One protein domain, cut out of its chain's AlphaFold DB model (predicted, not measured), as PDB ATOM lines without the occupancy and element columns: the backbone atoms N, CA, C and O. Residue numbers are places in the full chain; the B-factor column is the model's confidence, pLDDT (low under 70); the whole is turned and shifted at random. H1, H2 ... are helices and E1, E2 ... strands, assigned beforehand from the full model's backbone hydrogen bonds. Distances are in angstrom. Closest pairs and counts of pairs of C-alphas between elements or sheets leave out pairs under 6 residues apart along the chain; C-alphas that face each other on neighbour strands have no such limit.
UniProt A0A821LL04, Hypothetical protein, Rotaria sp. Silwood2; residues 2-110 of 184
ATOM      1  N   SER A   2      -4.516  40.622  99.840       33.25
ATOM      2  CA  SER A   2      -3.511  41.655  99.542       33.25
ATOM      3  C   SER A   2      -2.316  40.993  98.859       33.25
ATOM      4  O   SER A   2      -1.931  39.887  99.236       33.25
ATOM      5  N   LYS A   3      -1.744  41.683  97.871       42.28
ATOM      6  CA  LYS A   3      -0.580  41.284  97.064       42.28
ATOM      7  C   LYS A   3       0.693  41.042  97.902       42.28
ATOM      8  O   LYS A   3       1.644  40.460  97.401       42.28
ATOM      9  N   GLU A   4       0.688  41.458  99.169       53.28
ATOM     10  CA  GLU A   4       1.803  41.353 100.124       53.28
ATOM     11  C   GLU A   4       1.968  39.956 100.758       53.28
ATOM     12  O   GLU A   4       2.994  39.681 101.365       53.28
ATOM     13  N   ASN A   5       1.005  39.039 100.591       58.78
ATOM     14  CA  ASN A   5       1.036  37.706 101.219       58.78
ATOM     15  C   ASN A   5       1.711  36.603 100.369       58.78
ATOM     16  O   ASN A   5       1.561  35.423 100.677       58.78
ATOM     17  N   ASN A   6       2.437  36.956  99.303       83.25
ATOM     18  CA  ASN A   6       3.016  35.997  98.349       83.25
ATOM     19  C   ASN A   6       4.535  35.823  98.516       83.25
ATOM     20  O   ASN A   6       5.246  35.629  97.528       83.25
ATOM     21  N   ILE A   7       5.040  35.900  99.745       88.19
ATOM     22  CA  ILE A   7       6.444  35.626 100.055       88.19
ATOM     23  C   ILE A   7       6.498  34.581 101.167       88.19
ATOM     24  O   ILE A   7       5.877  34.745 102.215       88.19
ATOM     25  N   LEU A   8       7.237  33.504 100.921       90.75
ATOM     26  CA  LEU A   8       7.626  32.523 101.920       90.75
ATOM     27  C   LEU A   8       8.962  32.952 102.517       90.75
ATOM     28  O   LEU A   8       9.952  33.067 101.796       90.75
ATOM     29  N   TYR A   9       8.991  33.154 103.827       91.06
ATOM     30  CA  TYR A   9      10.226  33.383 104.563       91.06
ATOM     31  C   TYR A   9      10.666  32.082 105.222       91.06
ATOM     32  O   TYR A   9       9.832  31.302 105.681       91.06
ATOM     33  N   GLY A  10      11.971  31.848 105.256       91.69
ATOM     34  CA  GLY A  10      12.554  30.684 105.908       91.69
ATOM     35  C   GLY A  10      13.840  31.057 106.622       91.69
ATOM     36  O   GLY A  10      14.594  31.905 106.144       91.69
ATOM     37  N   ILE A  11      14.081  30.410 107.758       93.38
ATOM     38  CA  ILE A  11      15.373  30.452 108.435       93.38
ATOM     39  C   ILE A  11      16.136  29.192 108.048       93.38
ATOM     40  O   ILE A  11      15.614  28.081 108.152       93.38
ATOM     41  N   PHE A  12      17.376  29.367 107.618       92.12
ATOM     42  CA  PHE A  12      18.262  28.287 107.219       92.12
ATOM     43  C   PHE A  12      19.494  28.303 108.109       92.12
ATOM     44  O   PHE A  12      20.086  29.352 108.341       92.12
ATOM     45  N   ARG A  13      19.890  27.128 108.595       89.31
ATOM     46  CA  ARG A  13      21.152  26.935 109.305       89.31
ATOM     47  C   ARG A  13      22.183  26.390 108.333       89.31
ATOM     48  O   ARG A  13      21.916  25.426 107.616       89.31
ATOM     49  N   ASN A  14      23.378  26.962 108.342       84.12
ATOM     50  CA  ASN A  14      24.495  26.396 107.617       84.12
ATOM     51  C   ASN A  14      24.992  25.134 108.335       84.12
ATOM     52  O   ASN A  14      25.478  25.186 109.464       84.12
ATOM     53  N   THR A  15      24.881  23.990 107.664       74.31
ATOM     54  CA  THR A  15      25.356  22.694 108.170       74.31
ATOM     55  C   THR A  15      26.525  22.143 107.361       74.31
ATOM     56  O   THR A  15      26.918  20.994 107.562       74.31
ATOM     57  N   THR A  16      27.090  22.925 106.430       66.69
ATOM     58  CA  THR A  16      28.181  22.464 105.548       66.69
ATOM     59  C   THR A  16      29.465  22.133 106.309       66.69
ATOM     60  O   THR A  16      30.303  21.386 105.809       66.69
ATOM     61  N   LEU A  17      29.575  22.582 107.561       55.31
ATOM     62  CA  LEU A  17      30.602  22.171 108.507       55.31
ATOM     63  C   LEU A  17      29.930  21.585 109.753       55.31
ATOM     64  O   LEU A  17      29.822  22.247 110.778       55.31
ATOM     65  N   ALA A  18      29.500  20.322 109.689       51.06
ATOM     66  CA  ALA A  18      28.900  19.605 110.826       51.06
ATOM     67  C   ALA A  18      29.781  19.572 112.104       51.06
ATOM     68  O   ALA A  18      29.287  19.233 113.174       51.06
ATOM     69  N   ASN A  19      31.062  19.951 111.991       51.66
ATOM     70  CA  ASN A  19      32.047  20.024 113.076       51.66
ATOM     71  C   ASN A  19      32.490  21.462 113.426       51.66
ATOM     72  O   ASN A  19      33.415  21.633 114.216       51.66
ATOM     73  N   SER A  20      31.892  22.489 112.815       54.62
ATOM     74  CA  SER A  20      32.157  23.892 113.148       54.62
ATOM     75  C   SER A  20      31.347  24.288 114.380       54.62
ATOM     76  O   SER A  20      30.136  24.075 114.416       54.62
ATOM     77  N   SER A  21      32.006  24.874 115.382       54.75
ATOM     78  CA  SER A  21      31.333  25.552 116.501       54.75
ATOM     79  C   SER A  21      30.589  26.812 116.061       54.75
ATOM     80  O   SER A  21      29.750  27.308 116.804       54.75
ATOM     81  N   ASP A  22      30.901  27.324 114.871       59.59
ATOM     82  CA  ASP A  22      30.290  28.527 114.331       59.59
ATOM     83  C   ASP A  22      29.002  28.125 113.616       59.59
ATOM     84  O   ASP A  22      29.025  27.515 112.540       59.59
ATOM     85  N   THR A  23      27.868  28.415 114.251       65.88
ATOM     86  CA  THR A  23      26.551  28.283 113.639       65.88
ATOM     87  C   THR A  23      26.212  29.570 112.910       65.88
ATOM     88  O   THR A  23      25.826  30.554 113.533       65.88
ATOM     89  N   SER A  24      26.337  29.563 111.582       86.06
ATOM     90  CA  SER A  24      25.776  30.641 110.771       86.06
ATOM     91  C   SER A  24      24.349  30.305 110.349       86.06
ATOM     92  O   SER A  24      24.031  29.169 109.975       86.06
ATOM     93  N   HIS A  25      23.478  31.297 110.436       91.31
ATOM     94  CA  HIS A  25      22.093  31.236 110.011       91.31
ATOM     95  C   HIS A  25      21.829  32.320 108.974       91.31
ATOM     96  O   HIS A  25      22.527  33.330 108.903       91.31
ATOM     97  N   ALA A  26      20.806  32.101 108.164       92.31
ATOM     98  CA  ALA A  26      20.357  33.059 107.177       92.31
ATOM     99  C   ALA A  26      18.834  33.104 107.153       92.31
ATOM    100  O   ALA A  26      18.171  32.063 107.179       92.31
ATOM    101  N   VAL A  27      18.282  34.311 107.069       92.56
ATOM    102  CA  VAL A  27      16.869  34.506 106.750       92.56
ATOM    103  C   VAL A  27      16.740  34.762 105.260       92.56
ATOM    104  O   VAL A  27      17.302  35.715 104.727       92.56
ATOM    105  N   CYS A  28      15.963  33.920 104.596       92.50
ATOM    106  CA  CYS A  28      15.737  33.948 103.160       92.50
ATOM    107  C   CYS A  28      14.253  34.209 102.865       92.50
ATOM    108  O   CYS A  28      13.374  33.893 103.671       92.50
ATOM    109  N   SER A  29      13.970  34.797 101.707       91.00
ATOM    110  CA  SER A  29      12.631  35.055 101.180       91.00
ATOM    111  C   SER A  29      12.479  34.545  99.750       91.00
ATOM    112  O   SER A  29      13.283  34.830  98.866       91.00
ATOM    113  N   TYR A  30      11.378  33.848  99.504       91.69
ATOM    114  CA  TYR A  30      11.029  33.290  98.206       91.69
ATOM    115  C   TYR A  30       9.649  33.788  97.808       91.69
ATOM    116  O   TYR A  30       8.676  33.576  98.531       91.69
ATOM    117  N   SER A  31       9.534  34.441  96.652       91.50
ATOM    118  CA  SER A  31       8.208  34.758  96.130       91.50
ATOM    119  C   SER A  31       7.485  33.467  95.738       91.50
ATOM    120  O   SER A  31       8.081  32.524  95.217       91.50
ATOM    121  N   ILE A  32       6.172  33.415  95.956       92.06
ATOM    122  CA  ILE A  32       5.367  32.269  95.514       92.06
ATOM    123  C   ILE A  32       5.463  32.096  93.988       92.06
ATOM    124  O   ILE A  32       5.433  30.971  93.502       92.06
ATOM    125  N   ASP A  33       5.665  33.180  93.234       91.44
ATOM    126  CA  ASP A  33       5.866  33.122  91.784       91.44
ATOM    127  C   ASP A  33       7.184  32.425  91.400       91.44
ATOM    128  O   ASP A  33       7.183  31.605  90.482       91.44
ATOM    129  N   SER A  34       8.295  32.668  92.113       92.00
ATOM    130  CA  SER A  34       9.561  31.966  91.840       92.00
ATOM    131  C   SER A  34       9.492  30.491  92.234       92.00
ATOM    132  O   SER A  34      10.029  29.635  91.528       92.00
ATOM    133  N   ILE A  35       8.761  30.174  93.306       93.31
ATOM    134  CA  ILE A  35       8.459  28.795  93.696       93.31
ATOM    135  C   ILE A  35       7.645  28.100  92.595       93.31
ATOM    136  O   ILE A  35       8.037  27.027  92.136       93.31
ATOM    137  N   ARG A  36       6.554  28.715  92.115       93.56
ATOM    138  CA  ARG A  36       5.728  28.171  91.020       93.56
ATOM    139  C   ARG A  36       6.538  27.957  89.746       93.56
ATOM    140  O   ARG A  36       6.399  26.911  89.118       93.56
ATOM    141  N   GLU A  37       7.407  28.901  89.390       93.31
ATOM    142  CA  GLU A  37       8.323  28.758  88.256       93.31
ATOM    143  C   GLU A  37       9.270  27.562  88.442       93.31
ATOM    144  O   GLU A  37       9.428  26.752  87.529       93.31
ATOM    145  N   ALA A  38       9.856  27.380  89.630       93.81
ATOM    146  CA  ALA A  38      10.743  26.250  89.912       93.81
ATOM    147  C   ALA A  38      10.025  24.889  89.806       93.81
ATOM    148  O   ALA A  38      10.574  23.936  89.232       93.81
ATOM    149  N   PHE A  39       8.786  24.796  90.301       93.50
ATOM    150  CA  PHE A  39       7.937  23.614  90.123       93.50
ATOM    151  C   PHE A  39       7.623  23.369  88.647       93.50
ATOM    152  O   PHE A  39       7.852  22.266  88.147       93.50
ATOM    153  N   PHE A  40       7.169  24.399  87.931       93.31
ATOM    154  CA  PHE A  40       6.866  24.326  86.504       93.31
ATOM    155  C   PHE A  40       8.064  23.821  85.690       93.31
ATOM    156  O   PHE A  40       7.937  22.854  84.938       93.31
ATOM    157  N   GLN A  41       9.250  24.402  85.887       93.00
ATOM    158  CA  GLN A  41      10.468  23.991  85.186       93.00
ATOM    159  C   GLN A  41      10.857  22.544  85.501       93.00
ATOM    160  O   GLN A  41      11.292  21.811  84.609       93.00
ATOM    161  N   SER A  42      10.672  22.104  86.748       92.94
ATOM    162  CA  SER A  42      10.942  20.721  87.156       92.94
ATOM    163  C   SER A  42       9.994  19.731  86.475       92.94
ATOM    164  O   SER A  42      10.446  18.721  85.928       92.94
ATOM    165  N   ILE A  43       8.697  20.048  86.436       92.19
ATOM    166  CA  ILE A  43       7.673  19.225  85.781       92.19
ATOM    167  C   ILE A  43       7.901  19.198  84.267       92.19
ATOM    168  O   ILE A  43       7.957  18.118  83.681       92.19
ATOM    169  N   LYS A  44       8.111  20.360  83.635       91.50
ATOM    170  CA  LYS A  44       8.375  20.479  82.194       91.50
ATOM    171  C   LYS A  44       9.589  19.662  81.781       91.50
ATOM    172  O   LYS A  44       9.531  18.898  80.819       91.50
ATOM    173  N   ARG A  45      10.689  19.792  82.524       92.38
ATOM    174  CA  ARG A  45      11.930  19.068  82.242       92.38
ATOM    175  C   ARG A  45      11.720  17.553  82.261       92.38
ATOM    176  O   ARG A  45      12.304  16.858  81.431       92.38
ATOM    177  N   CYS A  46      10.908  17.047  83.187       91.38
ATOM    178  CA  CYS A  46      10.646  15.617  83.286       91.38
ATOM    179  C   CYS A  46       9.613  15.155  82.247       91.38
ATOM    180  O   CYS A  46       9.931  14.333  81.391       91.38
ATOM    181  N   LEU A  47       8.403  15.720  82.266       90.12
ATOM    182  CA  LEU A  47       7.268  15.219  81.486       90.12
ATOM    183  C   LEU A  47       7.296  15.626  80.015       90.12
ATOM    184  O   LEU A  47       6.911  14.831  79.164       90.12
ATOM    185  N   VAL A  48       7.742  16.842  79.700       89.69
ATOM    186  CA  VAL A  48       7.767  17.338  78.315       89.69
ATOM    187  C   VAL A  48       9.107  17.003  77.677       89.69
ATOM    188  O   VAL A  48       9.159  16.347  76.638       89.69
ATOM    189  N   ASP A  49      10.208  17.383  78.328       91.19
ATOM    190  CA  ASP A  49      11.537  17.233  77.732       91.19
ATOM    191  C   ASP A  49      12.107  15.807  77.894       91.19
ATOM    192  O   ASP A  49      13.055  15.456  77.190       91.19
ATOM    193  N   GLY A  50      11.574  14.989  78.815       90.31
ATOM    194  CA  GLY A  50      12.078  13.638  79.094       90.31
ATOM    195  C   GLY A  50      13.500  13.618  79.663       90.31
ATOM    196  O   GLY A  50      14.268  12.705  79.370       90.31
ATOM    197  N   LYS A  51      13.907  14.657  80.407       92.06
ATOM    198  CA  LYS A  51      15.299  14.856  80.839       92.06
ATOM    199  C   LYS A  51      15.489  14.650  82.335       92.06
ATOM    200  O   LYS A  51      14.824  15.270  83.158       92.06
ATOM    201  N   GLY A  52      16.551  13.925  82.673       91.50
ATOM    202  CA  GLY A  52      16.961  13.685  84.054       91.50
ATOM    203  C   GLY A  52      16.265  12.474  84.662       91.50
ATOM    204  O   GLY A  52      15.835  11.565  83.950       91.50
ATOM    205  N   TYR A  53      16.206  12.470  85.986       91.88
ATOM    206  CA  TYR A  53      15.571  11.432  86.781       91.88
ATOM    207  C   TYR A  53      14.310  11.980  87.439       91.88
ATOM    208  O   TYR A  53      14.193  13.189  87.673       91.88
ATOM    209  N   ARG A  54      13.372  11.084  87.734       91.44
ATOM    210  CA  ARG A  54      12.116  11.404  88.410       91.44
ATOM    211  C   ARG A  54      12.374  11.939  89.820       91.44
ATOM    212  O   ARG A  54      11.687  12.862  90.252       91.44
ATOM    213  N   GLY A  55      13.394  11.422  90.500       92.44
ATOM    214  CA  GLY A  55      13.724  11.745  91.882       92.44
ATOM    215  C   GLY A  55      12.885  10.932  92.868       92.44
ATOM    216  O   GLY A  55      12.245   9.947  92.505       92.44
ATOM    217  N   LEU A  56      12.886  11.358  94.136       91.81
ATOM    218  CA  LEU A  56      12.165  10.691  95.236       91.81
ATOM    219  C   LEU A  56      12.544   9.207  95.406       91.81
ATOM    220  O   LEU A  56      11.699   8.377  95.742       91.81
ATOM    221  N   GLY A  57      13.832   8.885  95.236       91.00
ATOM    222  CA  GLY A  57      14.376   7.527  95.381       91.00
ATOM    223  C   GLY A  57      14.087   6.857  96.734       91.00
ATOM    224  O   GLY A  57      14.109   5.635  96.844       91.00
ATOM    225  N   PHE A  58      13.779   7.652  97.763       92.25
ATOM    226  CA  PHE A  58      13.372   7.172  99.085       92.25
ATOM    227  C   PHE A  58      11.923   6.648  99.139       92.25
ATOM    228  O   PHE A  58      11.577   5.946 100.083       92.25
ATOM    229  N   ILE A  59      11.075   6.977  98.154       90.94
ATOM    230  CA  ILE A  59       9.688   6.485  98.041       90.94
ATOM    231  C   ILE A  59       9.632   5.242  97.151       90.94
ATOM    232  O   ILE A  59       8.937   4.274  97.448       90.94
ATOM    233  N   SER A  60      10.341   5.275  96.026       87.94
ATOM    234  CA  SER A  60      10.409   4.169  95.068       87.94
ATOM    235  C   SER A  60      11.671   4.309  94.218       87.94
ATOM    236  O   SER A  60      12.207   5.414  94.157       87.94
ATOM    237  N   PRO A  61      12.150   3.235  93.559       89.88
ATOM    238  CA  PRO A  61      13.355   3.300  92.741       89.88
ATOM    239  C   PRO A  61      13.321   4.487  91.780       89.88
ATOM    240  O   PRO A  61      12.308   4.739  91.117       89.88
ATOM    241  N   ASP A  62      14.419   5.234  91.741       91.12
ATOM    242  CA  ASP A  62      14.512   6.379  90.851       91.12
ATOM    243  C   ASP A  62      14.624   5.897  89.401       91.12
ATOM    244  O   ASP A  62      15.348   4.950  89.085       91.12
ATOM    245  N   THR A  63      13.874   6.536  88.517       91.50
ATOM    246  CA  THR A  63      13.747   6.158  87.111       91.50
ATOM    247  C   THR A  63      13.992   7.372  86.240       91.50
ATOM    248  O   THR A  63      13.645   8.494  86.608       91.50
ATOM    249  N   HIS A  64      14.542   7.159  85.048       92.75
ATOM    250  CA  HIS A  64      14.655   8.226  84.062       92.75
ATOM    251  C   HIS A  64      13.285   8.800  83.691       92.75
ATOM    252  O   HIS A  64      12.308   8.062  83.550       92.75
ATOM    253  N   CYS A  65      13.237  10.118  83.505       91.44
ATOM    254  CA  CYS A  65      12.059  10.781  82.963       91.44
ATOM    255  C   CYS A  65      11.827  10.362  81.502       91.44
ATOM    256  O   CYS A  65      12.773  10.121  80.752       91.44
ATOM    257  N   VAL A  66      10.564  10.303  81.087       89.62
ATOM    258  CA  VAL A  66      10.134   9.906  79.740       89.62
ATOM    259  C   VAL A  66       9.332  11.050  79.123       89.62
ATOM    260  O   VAL A  66       8.395  11.561  79.724       89.62
ATOM    261  N   SER A  67       9.671  11.479  77.911       87.88
ATOM    262  CA  SER A  67       8.905  12.546  77.252       87.88
ATOM    263  C   SER A  67       7.501  12.056  76.879       87.88
ATOM    264  O   SER A  67       7.350  11.029  76.210       87.88
ATOM    265  N   ASN A  68       6.475  12.799  77.290       82.06
ATOM    266  CA  ASN A  68       5.098  12.587  76.880       82.06
ATOM    267  C   ASN A  68       4.758  13.483  75.684       82.06
ATOM    268  O   ASN A  68       4.513  14.678  75.822       82.06
ATOM    269  N   LYS A  69       4.678  12.867  74.506       73.62
ATOM    270  CA  LYS A  69       4.388  13.547  73.237       73.62
ATOM    271  C   LYS A  69       2.959  14.079  73.109       73.62
ATOM    272  O   LYS A  69       2.701  14.835  72.185       73.62
ATOM    273  N   ASN A  70       2.043  13.660  73.982       73.12
ATOM    274  CA  ASN A  70       0.663  14.149  73.989       73.12
ATOM    275  C   ASN A  70       0.492  15.370  74.910       73.12
ATOM    276  O   ASN A  70      -0.543  16.030  74.874       73.12
ATOM    277  N   LEU A  71       1.506  15.677  75.724       76.12
ATOM    278  CA  LEU A  71       1.518  16.794  76.660       76.12
ATOM    279  C   LEU A  71       2.097  18.034  75.959       76.12
ATOM    280  O   LEU A  71       3.244  18.417  76.179       76.12
ATOM    281  N   ASN A  72       1.324  18.611  75.040       65.88
ATOM    282  CA  ASN A  72       1.831  19.655  74.143       65.88
ATOM    283  C   ASN A  72       2.037  21.007  74.842       65.88
ATOM    284  O   ASN A  72       2.960  21.733  74.485       65.88
ATOM    285  N   GLU A  73       1.228  21.326  75.857       69.94
ATOM    286  CA  GLU A  73       1.345  22.570  76.621       69.94
ATOM    287  C   GLU A  73       1.003  22.316  78.091       69.94
ATOM    288  O   GLU A  73      -0.147  22.070  78.447       69.94
ATOM    289  N   ILE A  74       2.018  22.374  78.953       85.56
ATOM    290  CA  ILE A  74       1.813  22.534  80.393       85.56
ATOM    291  C   ILE A  74       2.048  23.994  80.765       85.56
ATOM    292  O   ILE A  74       2.836  24.686  80.120       85.56
ATOM    293  N   ASN A  75       1.381  24.456  81.815       89.56
ATOM    294  CA  ASN A  75       1.518  25.806  82.356       89.56
ATOM    295  C   ASN A  75       1.774  25.745  83.873       89.56
ATOM    296  O   ASN A  75       1.882  24.665  84.453       89.56
ATOM    297  N   HIS A  76       1.885  26.903  84.524       89.62
ATOM    298  CA  HIS A  76       2.139  27.014  85.969       89.62
ATOM    299  C   HIS A  76       1.038  26.440  86.866       89.62
ATOM    300  O   HIS A  76       1.287  26.239  88.053       89.62
ATOM    301  N   ASP A  77      -0.146  26.182  86.313       89.25
ATOM    302  CA  ASP A  77      -1.306  25.602  86.998       89.25
ATOM    303  C   ASP A  77      -1.565  24.156  86.559       89.25
ATOM    304  O   ASP A  77      -2.636  23.599  86.801       89.25
ATOM    305  N   TYR A  78      -0.583  23.537  85.899       87.62
ATOM    306  CA  TYR A  78      -0.686  22.173  85.417       87.62
ATOM    307  C   TYR A  78      -0.998  21.205  86.561       87.62
ATOM    308  O   TYR A  78      -0.225  21.041  87.509       87.62
ATOM    309  N   CYS A  79      -2.132  20.527  86.424       86.19
ATOM    310  CA  CYS A  79      -2.600  19.493  87.324       86.19
ATOM    311  C   CYS A  79      -2.865  18.238  86.481       86.19
ATOM    312  O   CYS A  79      -3.611  18.337  85.507       86.19
ATOM    313  N   PRO A  80      -2.239  17.088  86.782       80.38
ATOM    314  CA  PRO A  80      -2.539  15.851  86.068       80.38
ATOM    315  C   PRO A  80      -3.982  15.416  86.331       80.38
ATOM    316  O   PRO A  80      -4.452  15.491  87.469       80.38
ATOM    317  N   ASP A  81      -4.660  14.918  85.297       75.00
ATOM    318  CA  ASP A  81      -5.996  14.344  85.447       75.00
ATOM    319  C   ASP A  81      -5.954  13.124  86.379       75.00
ATOM    320  O   ASP A  81      -5.013  12.329  86.361       75.00
ATOM    321  N   SER A  82      -6.995  12.947  87.193       66.94
ATOM    322  CA  SER A  82      -7.064  11.870  88.194       66.94
ATOM    323  C   SER A  82      -7.040  10.464  87.592       66.94
ATOM    324  O   SER A  82      -6.604   9.516  88.246       66.94
ATOM    325  N   ASP A  83      -7.505  10.333  86.350       67.38
ATOM    326  CA  ASP A  83      -7.498   9.076  85.600       67.38
ATOM    327  C   ASP A  83      -6.174   8.846  84.861       67.38
ATOM    328  O   ASP A  83      -5.900   7.739  84.379       67.38
ATOM    329  N   ASP A  84      -5.324   9.873  84.814       64.75
ATOM    330  CA  ASP A  84      -4.032   9.812  84.170       64.75
ATOM    331  C   ASP A  84      -3.010   9.172  85.103       64.75
ATOM    332  O   ASP A  84      -2.264   9.806  85.856       64.75
ATOM    333  N   ARG A  85      -2.980   7.840  85.057       58.78
ATOM    334  CA  ARG A  85      -1.950   7.016  85.697       58.78
ATOM    335  C   ARG A  85      -0.623   7.141  84.949       58.78
ATOM    336  O   ARG A  85      -0.021   6.135  84.565       58.78
ATOM    337  N   PHE A  86      -0.150   8.366  84.736       64.19
ATOM    338  CA  PHE A  86       1.182   8.592  84.216       64.19
ATOM    339  C   PHE A  86       2.195   7.973  85.172       64.19
ATOM    340  O   PHE A  86       2.329   8.365  86.330       64.19
ATOM    341  N   PHE A  87       2.962   7.027  84.637       66.94
ATOM    342  CA  PHE A  87       3.997   6.267  85.340       66.94
ATOM    343  C   PHE A  87       5.077   7.139  86.018       66.94
ATOM    344  O   PHE A  87       5.868   6.648  86.816       66.94
ATOM    345  N   GLN A  88       5.134   8.435  85.708       76.50
ATOM    346  CA  GLN A  88       6.186   9.332  86.181       76.50
ATOM    347  C   GLN A  88       5.869  10.084  87.467       76.50
ATOM    348  O   GLN A  88       6.756  10.749  87.993       76.50
ATOM    349  N   TYR A  89       4.659   9.966  88.010       85.69
ATOM    350  CA  TYR A  89       4.400  10.457  89.359       85.69
ATOM    351  C   TYR A  89       4.853   9.431  90.408       85.69
ATOM    352  O   TYR A  89       4.800   8.223  90.158       85.69
ATOM    353  N   PRO A  90       5.309   9.879  91.590       89.12
ATOM    354  CA  PRO A  90       5.550  11.273  91.989       89.12
ATOM    355  C   PRO A  90       6.873  11.840  91.420       89.12
ATOM    356  O   PRO A  90       7.831  11.093  91.257       89.12
ATOM    357  N   ILE A  91       6.946  13.153  91.151       89.75
ATOM    358  CA  ILE A  91       8.150  13.845  90.631       89.75
ATOM    359  C   ILE A  91       8.823  14.630  91.766       89.75
ATOM    360  O   ILE A  91       8.162  15.418  92.434       89.75
ATOM    361  N   GLY A  92      10.130  14.442  91.967       90.44
ATOM    362  CA  GLY A  92      10.901  15.089  93.038       90.44
ATOM    363  C   GLY A  92      11.615  16.379  92.660       90.44
ATOM    364  O   GLY A  92      11.828  17.226  93.518       90.44
ATOM    365  N   GLY A  93      11.993  16.533  91.388       85.88
ATOM    366  CA  GLY A  93      12.890  17.612  90.973       85.88
ATOM    367  C   GLY A  93      14.333  17.411  91.466       85.88
ATOM    368  O   GLY A  93      14.605  16.647  92.384       85.88
ATOM    369  N   HIS A  94      15.281  18.069  90.798       83.50
ATOM    370  CA  HIS A  94      16.724  17.951  91.087       83.50
ATOM    371  C   HIS A  94      17.440  19.304  91.146       83.50
ATOM    372  O   HIS A  94      18.647  19.360  91.360       83.50
ATOM    373  N   ARG A  95      16.716  20.393  90.879       86.31
ATOM    374  CA  ARG A  95      17.260  21.748  90.890       86.31
ATOM    375  C   ARG A  95      16.647  22.485  92.065       86.31
ATOM    376  O   ARG A  95      15.426  22.581  92.146       86.31
ATOM    377  N   SER A  96      17.503  22.965  92.953       89.06
ATOM    378  CA  SER A  96      17.142  23.862  94.042       89.06
ATOM    379  C   SER A  96      16.622  25.183  93.486       89.06
ATOM    380  O   SER A  96      17.127  25.697  92.484       89.06
ATOM    381  N   LEU A  97      15.624  25.747  94.161       91.38
ATOM    382  CA  LEU A  97      15.365  27.175  94.070       91.38
ATOM    383  C   LEU A  97      16.384  27.873  94.972       91.38
ATOM    384  O   LEU A  97      16.356  27.704  96.190       91.38
ATOM    385  N   GLU A  98      17.293  28.622  94.366       86.62
ATOM    386  CA  GLU A  98      18.350  29.326  95.084       86.62
ATOM    387  C   GLU A  98      17.974  30.790  95.271       86.62
ATOM    388  O   GLU A  98      17.440  31.438  94.368       86.62
ATOM    389  N   GLN A  99      18.277  31.310  96.455       80.19
ATOM    390  CA  GLN A  99      18.309  32.739  96.707       80.19
ATOM    391  C   GLN A  99      19.772  33.155  96.785       80.19
ATOM    392  O   GLN A  99      20.531  32.593  97.567       80.19
ATOM    393  N   ILE A 100      20.158  34.106  95.934       74.12
ATOM    394  CA  ILE A 100      21.559  34.512  95.776       74.12
ATOM    395  C   ILE A 100      22.039  35.303  96.999       74.12
ATOM    396  O   ILE A 100      23.182  35.138  97.409       74.12
ATOM    397  N   GLU A 101      21.166  36.117  97.599       83.44
ATOM    398  CA  GLU A 101      21.503  36.955  98.752       83.44
ATOM    399  C   GLU A 101      20.449  36.803  99.861       83.44
ATOM    400  O   GLU A 101      19.254  37.016  99.599       83.44
ATOM    401  N   PRO A 102      20.858  36.415 101.084       89.62
ATOM    402  CA  PRO A 102      19.959  36.359 102.227       89.62
ATOM    403  C   PRO A 102      19.539  37.769 102.655       89.62
ATOM    404  O   PRO A 102      20.221  38.756 102.398       89.62
ATOM    405  N   ILE A 103      18.401  37.863 103.340       89.69
ATOM    406  CA  ILE A 103      17.902  39.127 103.894       89.69
ATOM    407  C   ILE A 103      18.752  39.546 105.093       89.69
ATOM    408  O   ILE A 103      19.055  40.723 105.260       89.69
ATOM    409  N   ILE A 104      19.089  38.574 105.945       89.50
ATOM    410  CA  ILE A 104      19.908  38.756 107.143       89.50
ATOM    411  C   ILE A 104      20.796  37.524 107.286       89.50
ATOM    412  O   ILE A 104      20.306  36.397 107.174       89.50
ATOM    413  N   GLU A 105      22.079  37.749 107.561       89.12
ATOM    414  CA  GLU A 105      23.015  36.730 108.032       89.12
ATOM    415  C   GLU A 105      23.228  36.886 109.536       89.12
ATOM    416  O   GLU A 105      23.348  37.994 110.056       89.12
ATOM    417  N   LEU A 106      23.256  35.756 110.227       88.62
ATOM    418  CA  LEU A 106      23.185  35.649 111.676       88.62
ATOM    419  C   LEU A 106      24.296  34.706 112.139       88.62
ATOM    420  O   LEU A 106      24.473  33.632 111.566       88.62
ATOM    421  N   ASN A 107      25.063  35.110 113.147       87.62
ATOM    422  CA  ASN A 107      26.249  34.381 113.622       87.62
ATOM    423  C   ASN A 107      26.151  34.012 115.109       87.62
ATOM    424  O   ASN A 107      27.153  33.775 115.784       87.62
ATOM    425  N   GLU A 108      24.936  33.998 115.643       85.56
ATOM    426  CA  GLU A 108      24.646  33.625 117.014       85.56
ATOM    427  C   GLU A 108      24.863  32.123 117.207       85.56
ATOM    428  O   GLU A 108      24.445  31.300 116.392       85.56
ATOM    429  N   ASN A 109      25.473  31.762 118.338       87.94
ATOM    430  CA  ASN A 109      25.677  30.372 118.744       87.94
ATOM    431  C   ASN A 109      24.421  29.780 119.413       87.94
ATOM    432  O   ASN A 109      24.462  29.332 120.560       87.94
ATOM    433  N   VAL A 110      23.288  29.871 118.718       89.62
ATOM    434  CA  VAL A 110      21.957  29.386 119.130       89.62
ATOM    435  C   VAL A 110      21.267  28.767 117.920       89.62
ATOM    436  O   VAL A 110      21.651  29.064 116.793       89.62
TER     437      VAL A 110
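Overview. This is residues 2 to 110 of the 184 residues of the protein "Hypothetical protein" of Rotaria sp. Silwood2 (UniProt A0A821LL04). Little regular structure is present: a small three-stranded sheet stands at one end of a flat, loose model, and helix H1 leads away from it toward loops at the other end. The unnamed residues 49 to 103 loop near H1 and return to E3. The 109 printed residues hold E1, E2, H1 and E3 in that order; the sheet, E1 - E2 - E3, is antiparallel. The class is mixed, with 34 residues in named elements; the radius of gyration of the C-alphas is 18.0 A and the spans are 53 by 40 by 22 A.

Arrangement. E1, residues 7 to 13, and E2, residues 25 to 31, form an antiparallel hairpin at 158 degrees, with N 10 and O 28 2.9 A apart, within hydrogen-bond range. H1, residues 32 to 48, only grazes the sheet with residues 32 to 37; the closest C-alphas of E1 and H1, Ile 7 and Ile 32, are 5.7 A apart. In H1 every O i to N i+4 pair is within hydrogen-bond range. E3, residues 104 to 106, is antiparallel to E2 at 157 degrees, with N 27 and O 104 within range at 2.9 A.

Along the chain. E1 begins at C-alpha 7 (6.444, 35.626, 100.055) and spans 19.4 A, E2 19.9 A, H1 22.9 A; E3, 6.4 A, ends at C-alpha 106 (23.185, 35.649, 111.676).

Size, cuts and confidence. The C-alphas of Asn 70 and Asn 109, the two farthest apart, are 53.8 A apart. The printed part has no cut. The links E1 to E2 and H1 to E3 are long. pLDDT is under 70 in residues 2 to 5, 16 to 23, 72 to 73 and 82 to 87.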